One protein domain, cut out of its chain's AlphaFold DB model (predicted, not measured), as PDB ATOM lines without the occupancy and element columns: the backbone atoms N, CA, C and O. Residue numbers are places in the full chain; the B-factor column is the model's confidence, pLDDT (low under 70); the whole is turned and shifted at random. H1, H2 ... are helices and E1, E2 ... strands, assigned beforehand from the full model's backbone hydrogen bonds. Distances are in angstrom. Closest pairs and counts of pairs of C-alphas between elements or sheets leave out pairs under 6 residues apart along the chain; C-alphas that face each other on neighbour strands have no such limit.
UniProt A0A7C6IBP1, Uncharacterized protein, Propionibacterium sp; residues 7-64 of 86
ATOM      1  N   VAL A   7     255.021 228.124 174.997       95.56
ATOM      2  CA  VAL A   7     254.064 227.016 174.862       95.56
ATOM      3  C   VAL A   7     254.226 226.067 176.038       95.56
ATOM      4  O   VAL A   7     255.332 225.611 176.315       95.56
ATOM      5  N   ALA A   8     253.122 225.751 176.709       97.12
ATOM      6  CA  ALA A   8     253.126 224.788 177.797       97.12
ATOM      7  C   ALA A   8     253.178 223.343 177.274       97.12
ATOM      8  O   ALA A   8     252.555 223.020 176.261       97.12
ATOM      9  N   PHE A   9     253.877 222.461 177.985       96.94
ATOM     10  CA  PHE A   9     253.885 221.016 177.740       96.94
ATOM     11  C   PHE A   9     254.019 220.243 179.060       96.94
ATOM     12  O   PHE A   9     254.504 220.766 180.060       96.94
ATOM     13  N   ASP A  10     253.581 218.995 179.065       96.75
ATOM     14  CA  ASP A  10     253.723 218.035 180.149       96.75
ATOM     15  C   ASP A  10     254.924 217.107 179.866       96.75
ATOM     16  O   ASP A  10     254.889 216.341 178.894       96.75
ATOM     17  N   PRO A  11     256.005 217.158 180.666       95.44
ATOM     18  CA  PRO A  11     257.173 216.298 180.467       95.44
ATOM     19  C   PRO A  11     256.903 214.820 180.796       95.44
ATOM     20  O   PRO A  11     257.581 213.952 180.247       95.44
ATOM     21  N   SER A  12     255.921 214.540 181.655       95.44
ATOM     22  CA  SER A  12     255.523 213.194 182.087       95.44
ATOM     23  C   SER A  12     254.431 212.590 181.197       95.44
ATOM     24  O   SER A  12     254.167 211.391 181.265       95.44
ATOM     25  N   GLY A  13     253.781 213.414 180.373       92.31
ATOM     26  CA  GLY A  13     252.748 213.002 179.432       92.31
ATOM     27  C   GLY A  13     253.286 212.229 178.220       92.31
ATOM     28  O   GLY A  13     254.502 212.127 178.008       92.31
ATOM     29  N   PRO A  14     252.381 211.704 177.371       95.00
ATOM     30  CA  PRO A  14     252.751 210.985 176.160       95.00
ATOM     31  C   PRO A  14     253.758 211.773 175.323       95.00
ATOM     32  O   PRO A  14     253.543 212.941 174.980       95.00
ATOM     33  N   ARG A  15     254.879 211.114 175.007       94.44
ATOM     34  CA  ARG A  15     255.963 211.666 174.185       94.44
ATOM     35  C   ARG A  15     256.533 213.004 174.689       94.44
ATOM     36  O   ARG A  15     257.039 213.777 173.880       94.44
ATOM     37  N   GLY A  16     256.491 213.291 175.994       94.75
ATOM     38  CA  GLY A  16     256.920 214.581 176.561       94.75
ATOM     39  C   GLY A  16     258.302 215.062 176.095       94.75
ATOM     40  O   GLY A  16     258.458 216.222 175.705       94.75
ATOM     41  N   ALA A  17     259.289 214.163 176.031       96.88
ATOM     42  CA  ALA A  17     260.628 214.477 175.523       96.88
ATOM     43  C   ALA A  17     260.640 214.854 174.027       96.88
ATOM     44  O   ALA A  17     261.298 215.824 173.639       96.88
ATOM     45  N   ASP A  18     259.885 214.129 173.194       97.56
ATOM     46  CA  ASP A  18     259.769 214.414 171.760       97.56
ATOM     47  C   ASP A  18     259.057 215.749 171.523       97.56
ATOM     48  O   ASP A  18     259.513 216.573 170.735       97.56
ATOM     49  N   VAL A  19     257.958 215.992 172.241       97.06
ATOM     50  CA  VAL A  19     257.157 217.219 172.132       97.06
ATOM     51  C   VAL A  19     258.000 218.432 172.508       97.06
ATOM     52  O   VAL A  19     258.029 219.411 171.761       97.06
ATOM     53  N   ARG A  20     258.775 218.347 173.596       97.50
ATOM     54  CA  ARG A  20     259.749 219.379 173.973       97.50
ATOM     55  C   ARG A  20     260.748 219.654 172.848       97.50
ATOM     56  O   ARG A  20     260.995 220.815 172.517       97.50
ATOM     57  N   LEU A  21     261.316 218.606 172.248       97.56
ATOM     58  CA  LEU A  21     262.260 218.737 171.138       97.56
ATOM     59  C   LEU A  21     261.610 219.408 169.919       97.56
ATOM     60  O   LEU A  21     262.206 220.302 169.316       97.56
ATOM     61  N   TRP A  22     260.390 219.018 169.558       97.44
ATOM     62  CA  TRP A  22     259.685 219.581 168.407       97.44
ATOM     63  C   TRP A  22     259.302 221.046 168.607       97.44
ATOM     64  O   TRP A  22     259.417 221.827 167.662       97.44
ATOM     65  N   LEU A  23     258.919 221.450 169.822       96.19
ATOM     66  CA  LEU A  23     258.678 222.857 170.158       96.19
ATOM     67  C   LEU A  23     259.939 223.702 169.940       96.19
ATOM     68  O   LEU A  23     259.882 224.718 169.247       96.19
ATOM     69  N   LEU A  24     261.091 223.237 170.439       96.19
ATOM     70  CA  LEU A  24     262.381 223.914 170.252       96.19
ATOM     71  C   LEU A  24     262.763 224.024 168.772       96.19
ATOM     72  O   LEU A  24     263.156 225.097 168.314       96.19
ATOM     73  N   GLN A  25     262.611 222.939 168.008       94.88
ATOM     74  CA  GLN A  25     262.878 222.927 166.564       94.88
ATOM     75  C   GLN A  25     261.942 223.854 165.776       94.88
ATOM     76  O   GLN A  25     262.333 224.364 164.731       94.88
ATOM     77  N   SER A  26     260.727 224.081 166.278       92.19
ATOM     78  CA  SER A  26     259.741 224.994 165.684       92.19
ATOM     79  C   SER A  26     259.947 226.453 166.110       92.19
ATOM     80  O   SER A  26     259.161 227.323 165.745       92.19
ATOM     81  N   GLY A  27     260.981 226.737 166.911       92.69
ATOM     82  CA  GLY A  27     261.284 228.079 167.405       92.69
ATOM     83  C   GLY A  27     260.415 228.538 168.578       92.69
ATOM     84  O   GLY A  27     260.471 229.717 168.930       92.69
ATOM     85  N   ALA A  28     259.641 227.641 169.194       94.56
ATOM     86  CA  ALA A  28     258.899 227.920 170.419       94.56
ATOM     87  C   ALA A  28     259.772 227.755 171.669       94.56
ATOM     88  O   ALA A  28     260.791 227.061 171.670       94.56
ATOM     89  N   GLU A  29     259.353 228.403 172.750       95.25
ATOM     90  CA  GLU A  29     259.911 228.229 174.087       95.25
ATOM     91  C   GLU A  29     259.013 227.262 174.876       95.25
ATOM     92  O   GLU A  29     257.887 227.633 175.228       95.25
ATOM     93  N   PRO A  30     259.456 226.014 175.119       96.44
ATOM     94  CA  PRO A  30     258.692 225.060 175.908       96.44
ATOM     95  C   PRO A  30     258.736 225.440 177.391       96.44
ATOM     96  O   PRO A  30     259.809 225.649 177.955       96.44
ATOM     97  N   VAL A  31     257.569 225.486 178.025       96.50
ATOM     98  CA  VAL A  31     257.397 225.750 179.456       96.50
ATOM     99  C   VAL A  31     256.712 224.539 180.076       96.50
ATOM    100  O   VAL A  31     255.666 224.106 179.599       96.50
ATOM    101  N   GLU A  32     257.294 223.959 181.117       96.50
ATOM    102  CA  GLU A  32     256.675 222.815 181.785       96.50
ATOM    103  C   GLU A  32     255.362 223.240 182.444       96.50
ATOM    104  O   GLU A  32     255.292 224.264 183.116       96.50
ATOM    105  N   ARG A  33     254.298 222.460 182.253       93.25
ATOM    106  CA  ARG A  33     252.943 222.809 182.705       93.25
ATOM    107  C   ARG A  33     252.837 222.976 184.224       93.25
ATOM    108  O   ARG A  33     251.954 223.693 184.684       93.25
ATOM    109  N   ALA A  34     253.714 222.315 184.976       92.81
ATOM    110  CA  ALA A  34     253.787 222.420 186.429       92.81
ATOM    111  C   ALA A  34     254.445 223.728 186.912       92.81
ATOM    112  O   ALA A  34     254.285 224.093 188.074       92.81
ATOM    113  N   GLU A  35     255.155 224.446 186.038       92.12
ATOM    114  CA  GLU A  35     255.864 225.665 186.415       92.12
ATOM    115  C   GLU A  35     254.891 226.837 186.638       92.12
ATOM    116  O   GLU A  35     253.948 227.022 185.860       92.12
ATOM    117  N   PRO A  36     255.146 227.720 187.625       86.38
ATOM    118  CA  PRO A  36     254.298 228.886 187.899       86.38
ATOM    119  C   PRO A  36     254.069 229.782 186.670       86.38
ATOM    120  O   PRO A  36     253.009 230.384 186.506       86.38
ATOM    121  N   GLY A  37     255.060 229.846 185.775       84.56
ATOM    122  CA  GLY A  37     255.024 230.638 184.547       84.56
ATOM    123  C   GLY A  37     254.248 230.013 183.383       84.56
ATOM    124  O   GLY A  37     254.259 230.610 182.302       84.56
ATOM    125  N   ALA A  38     253.633 228.839 183.568       89.94
ATOM    126  CA  ALA A  38     252.861 228.130 182.546       89.94
ATOM    127  C   ALA A  38     251.363 228.464 182.553       89.94
ATOM    128  O   ALA A  38     250.664 228.184 181.577       89.94
ATOM    129  N   SER A  39     250.860 229.063 183.635       91.00
ATOM    130  CA  SER A  39     249.445 229.419 183.748       91.00
ATOM    131  C   SER A  39     249.035 230.386 182.633       91.00
ATOM    132  O   SER A  39     249.676 231.412 182.411       91.00
ATOM    133  N   GLY A  40     247.980 230.036 181.893       89.81
ATOM    134  CA  GLY A  40     247.492 230.811 180.750       89.81
ATOM    135  C   GLY A  40     248.276 230.626 179.445       89.81
ATOM    136  O   GLY A  40     247.872 231.185 178.422       89.81
ATOM    137  N   LEU A  41     249.353 229.830 179.428       93.12
ATOM    138  CA  LEU A  41     250.029 229.475 178.182       93.12
ATOM    139  C   LEU A  41     249.211 228.452 177.383       93.12
ATOM    140  O   LEU A  41     248.579 227.559 177.953       93.12
ATOM    141  N   PRO A  42     249.244 228.536 176.044       94.44
ATOM    142  CA  PRO A  42     248.645 227.513 175.209       94.44
ATOM    143  C   PRO A  42     249.420 226.200 175.369       94.44
ATOM    144  O   PRO A  42     250.650 226.200 175.371       94.44
ATOM    145  N   VAL A  43     248.698 225.088 175.495       95.25
ATOM    146  CA  VAL A  43     249.286 223.763 175.732       95.25
ATOM    147  C   VAL A  43     249.485 223.043 174.401       95.25
ATOM    148  O   VAL A  43     248.562 222.999 173.585       95.25
ATOM    149  N   ALA A  44     250.681 222.502 174.173       96.00
ATOM    150  CA  ALA A  44     250.979 221.682 173.005       96.00
ATOM    151  C   ALA A  44     250.121 220.402 172.996       96.00
ATOM    152  O   ALA A  44     249.839 219.851 174.062       96.00
ATOM    153  N   PRO A  45     249.722 219.897 171.814       95.94
ATOM    154  CA  PRO A  45     249.019 218.624 171.732       95.94
ATOM    155  C   PRO A  45     249.905 217.498 172.279       95.94
ATOM    156  O   PRO A  45     251.073 217.373 171.908       95.94
ATOM    157  N   GLN A  46     249.340 216.707 173.195       94.12
ATOM    158  CA  GLN A  46     249.983 215.559 173.836       94.12
ATOM    159  C   GLN A  46     248.946 214.480 174.121       94.12
ATOM    160  O   GLN A  46     248.301 214.458 175.167       94.12
ATOM    161  N   HIS A  47     248.780 213.590 173.156       94.31
ATOM    162  CA  HIS A  47     247.974 212.385 173.264       94.31
ATOM    163  C   HIS A  47     248.733 211.230 172.612       94.31
ATOM    164  O   HIS A  47     249.713 211.438 171.887       94.31
ATOM    165  N   ASP A  48     248.277 210.005 172.847       92.00
ATOM    166  CA  ASP A  48     248.803 208.841 172.147       92.00
ATOM    167  C   ASP A  48     248.674 209.024 170.630       92.00
ATOM    168  O   ASP A  48     247.639 209.444 170.110       92.00
ATOM    169  N   GLY A  49     249.773 208.784 169.917       92.88
ATOM    170  CA  GLY A  49     249.857 208.996 168.471       92.88
ATOM    171  C   GLY A  49     250.159 210.431 168.023       92.88
ATOM    172  O   GLY A  49     250.260 210.648 166.817       92.88
ATOM    173  N   VAL A  50     250.368 211.394 168.936       95.75
ATOM    174  CA  VAL A  50     250.778 212.750 168.533       95.75
ATOM    175  C   VAL A  50     252.068 212.707 167.707       95.75
ATOM    176  O   VAL A  50     253.049 212.022 168.041       95.75
ATOM    177  N   GLY A  51     252.055 213.435 166.593       96.12
ATOM    178  CA  GLY A  51     253.167 213.531 165.656       96.12
ATOM    179  C   GLY A  51     253.819 214.911 165.642       96.12
ATOM    180  O   GLY A  51     253.209 215.925 165.981       96.12
ATOM    181  N   ARG A  52     255.060 214.967 165.144       95.88
ATOM    182  CA  ARG A  52     255.818 216.218 164.984       95.88
ATOM    183  C   ARG A  52     255.063 217.270 164.167       95.88
ATOM    184  O   ARG A  52     255.083 218.440 164.527       95.88
ATOM    185  N   ALA A  53     254.420 216.861 163.071       95.56
ATOM    186  CA  ALA A  53     253.718 217.772 162.166       95.56
ATOM    187  C   ALA A  53     252.589 218.543 162.868       95.56
ATOM    188  O   ALA A  53     252.407 219.732 162.620       95.56
ATOM    189  N   GLU A  54     251.883 217.889 163.788       96.31
ATOM    190  CA  GLU A  54     250.800 218.500 164.552       96.31
ATOM    191  C   GLU A  54     251.321 219.565 165.526       96.31
ATOM    192  O   GLU A  54     250.816 220.688 165.553       96.31
ATOM    193  N   VAL A  55     252.397 219.255 166.261       95.88
ATOM    194  CA  VAL A  55     253.051 220.204 167.179       95.88
ATOM    195  C   VAL A  55     253.626 221.407 166.419       95.88
ATOM    196  O   VAL A  55     253.461 222.546 166.852       95.88
ATOM    197  N   VAL A  56     254.240 221.186 165.253       94.44
ATOM    198  CA  VAL A  56     254.742 222.268 164.384       94.44
ATOM    199  C   VAL A  56     253.589 223.151 163.895       94.44
ATOM    200  O   VAL A  56     253.653 224.376 164.018       94.44
ATOM    201  N   ALA A  57     252.509 222.550 163.383       94.06
ATOM    202  CA  ALA A  57     251.337 223.282 162.903       94.06
ATOM    203  C   ALA A  57     250.687 224.114 164.019       94.06
ATOM    204  O   ALA A  57     250.268 225.251 163.788       94.06
ATOM    205  N   PHE A  58     250.643 223.576 165.240       94.50
ATOM    206  CA  PHE A  58     250.182 224.294 166.423       94.50
ATOM    207  C   PHE A  58     251.014 225.558 166.697       94.50
ATOM    208  O   PHE A  58     250.441 226.633 166.885       94.50
ATOM    209  N   VAL A  59     252.350 225.463 166.668       93.19
ATOM    210  CA  VAL A  59     253.247 226.617 166.872       93.19
ATOM    211  C   VAL A  59     253.081 227.651 165.756       93.19
ATOM    212  O   VAL A  59     252.935 228.840 166.034       93.19
ATOM    213  N   HIS A  60     253.039 227.211 164.501       90.19
ATOM    214  CA  HIS A  60     252.889 228.078 163.327       90.19
ATOM    215  C   HIS A  60     251.589 228.896 163.341       90.19
ATOM    216  O   HIS A  60     251.606 230.106 163.105       90.19
ATOM    217  N   ARG A  61     250.461 228.279 163.723       88.19
ATOM    218  CA  ARG A  61     249.183 228.997 163.900       88.19
ATOM    219  C   ARG A  61     249.279 230.117 164.937       88.19
ATOM    220  O   ARG A  61     248.582 231.119 164.812       88.19
ATOM    221  N   ARG A  62     250.128 229.963 165.958       83.38
ATOM    222  CA  ARG A  62     250.302 230.944 167.042       83.38
ATOM    223  C   ARG A  62     251.222 232.096 166.662       83.38
ATOM    224  O   ARG A  62     251.010 233.208 167.129       83.38
ATOM    225  N   THR A  63     252.224 231.849 165.828       79.88
ATOM    226  CA  THR A  63     253.148 232.891 165.358       79.88
ATOM    227  C   THR A  63     252.603 233.682 164.172       79.88
ATOM    228  O   THR A  63     253.273 234.596 163.701       79.88
ATOM    229  N   GLY A  64     251.414 233.331 163.664       68.62
ATOM    230  CA  GLY A  64     250.882 233.895 162.422       68.62
ATOM    231  C   GLY A  64     251.699 233.491 161.193       68.62
ATOM    232  O   GLY A  64     251.485 234.025 160.106       68.62
TER     233      GLY A  64
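AT A GLANCE: This is residues 7 to 64 of the 86 residues of an uncharacterized protein of Propionibacterium sp (UniProt A0A7C6IBP1). What is the shape? H1 packs on a small parallel pair of strands, E1 and E2, and H2 packs at a steep tilt on H1. The long unnamed stretch, residues 33 to 51, loops out beyond the end of E2 and comes back past E1 to H2. What is it made of? The printed part has 58 residues, with two named strands and two named helices in the order E1, H1, E2, H2; its class is mixed, helices and strands. How large is it? It is compact, with a radius of gyration of the C-alphas of 10.3 A and spans of 28 by 27 by 15 A.

IN THESE COORDINATES: Where do the first elements lie? E1 is residues 7 to 9, from C-alpha 7 at (254.064, 227.016, 174.862), and H1 is residues 16 to 25, 14.3 A long. What follows? E2 is residues 29 to 32, 10.0 A long. H2 is residues 52 to 63, 16.9 A long, ending at C-alpha 63 at (253.148, 232.891, 165.358).

HOW THE PARTS SIT: How do the strands pair? E1 and E2 are parallel neighbours at 38 degrees, with N 7 and O 29 within hydrogen-bond range at 2.9 A. E1, H1 and E2 form a strand-helix-strand unit, two parallel neighbour strands with a helix between, and its crossover is right-handed. Where is H1? Its closest C-alphas to E2 are those of Arg 20 and Pro 30, 6.1 A. Where is H2? H1 and H2 touch, closest at the C-alphas of Trp 22 and Arg 52, 6.2 A, at a steep tilt of 51 degrees, the same way. E1 and H2 are only just apart, closest 8.0 A. In H1 and H2 every O i to N i+4 pair is within hydrogen-bond range.

THE WHOLE: Which C-alphas are farthest apart? Those of Ser 12 and Gly 64, 28.9 A. Is it whole? The printed part has no cut; the link from E2 to H2 is long, with 19 residues. Where is confidence low? Residue 64 is under 70.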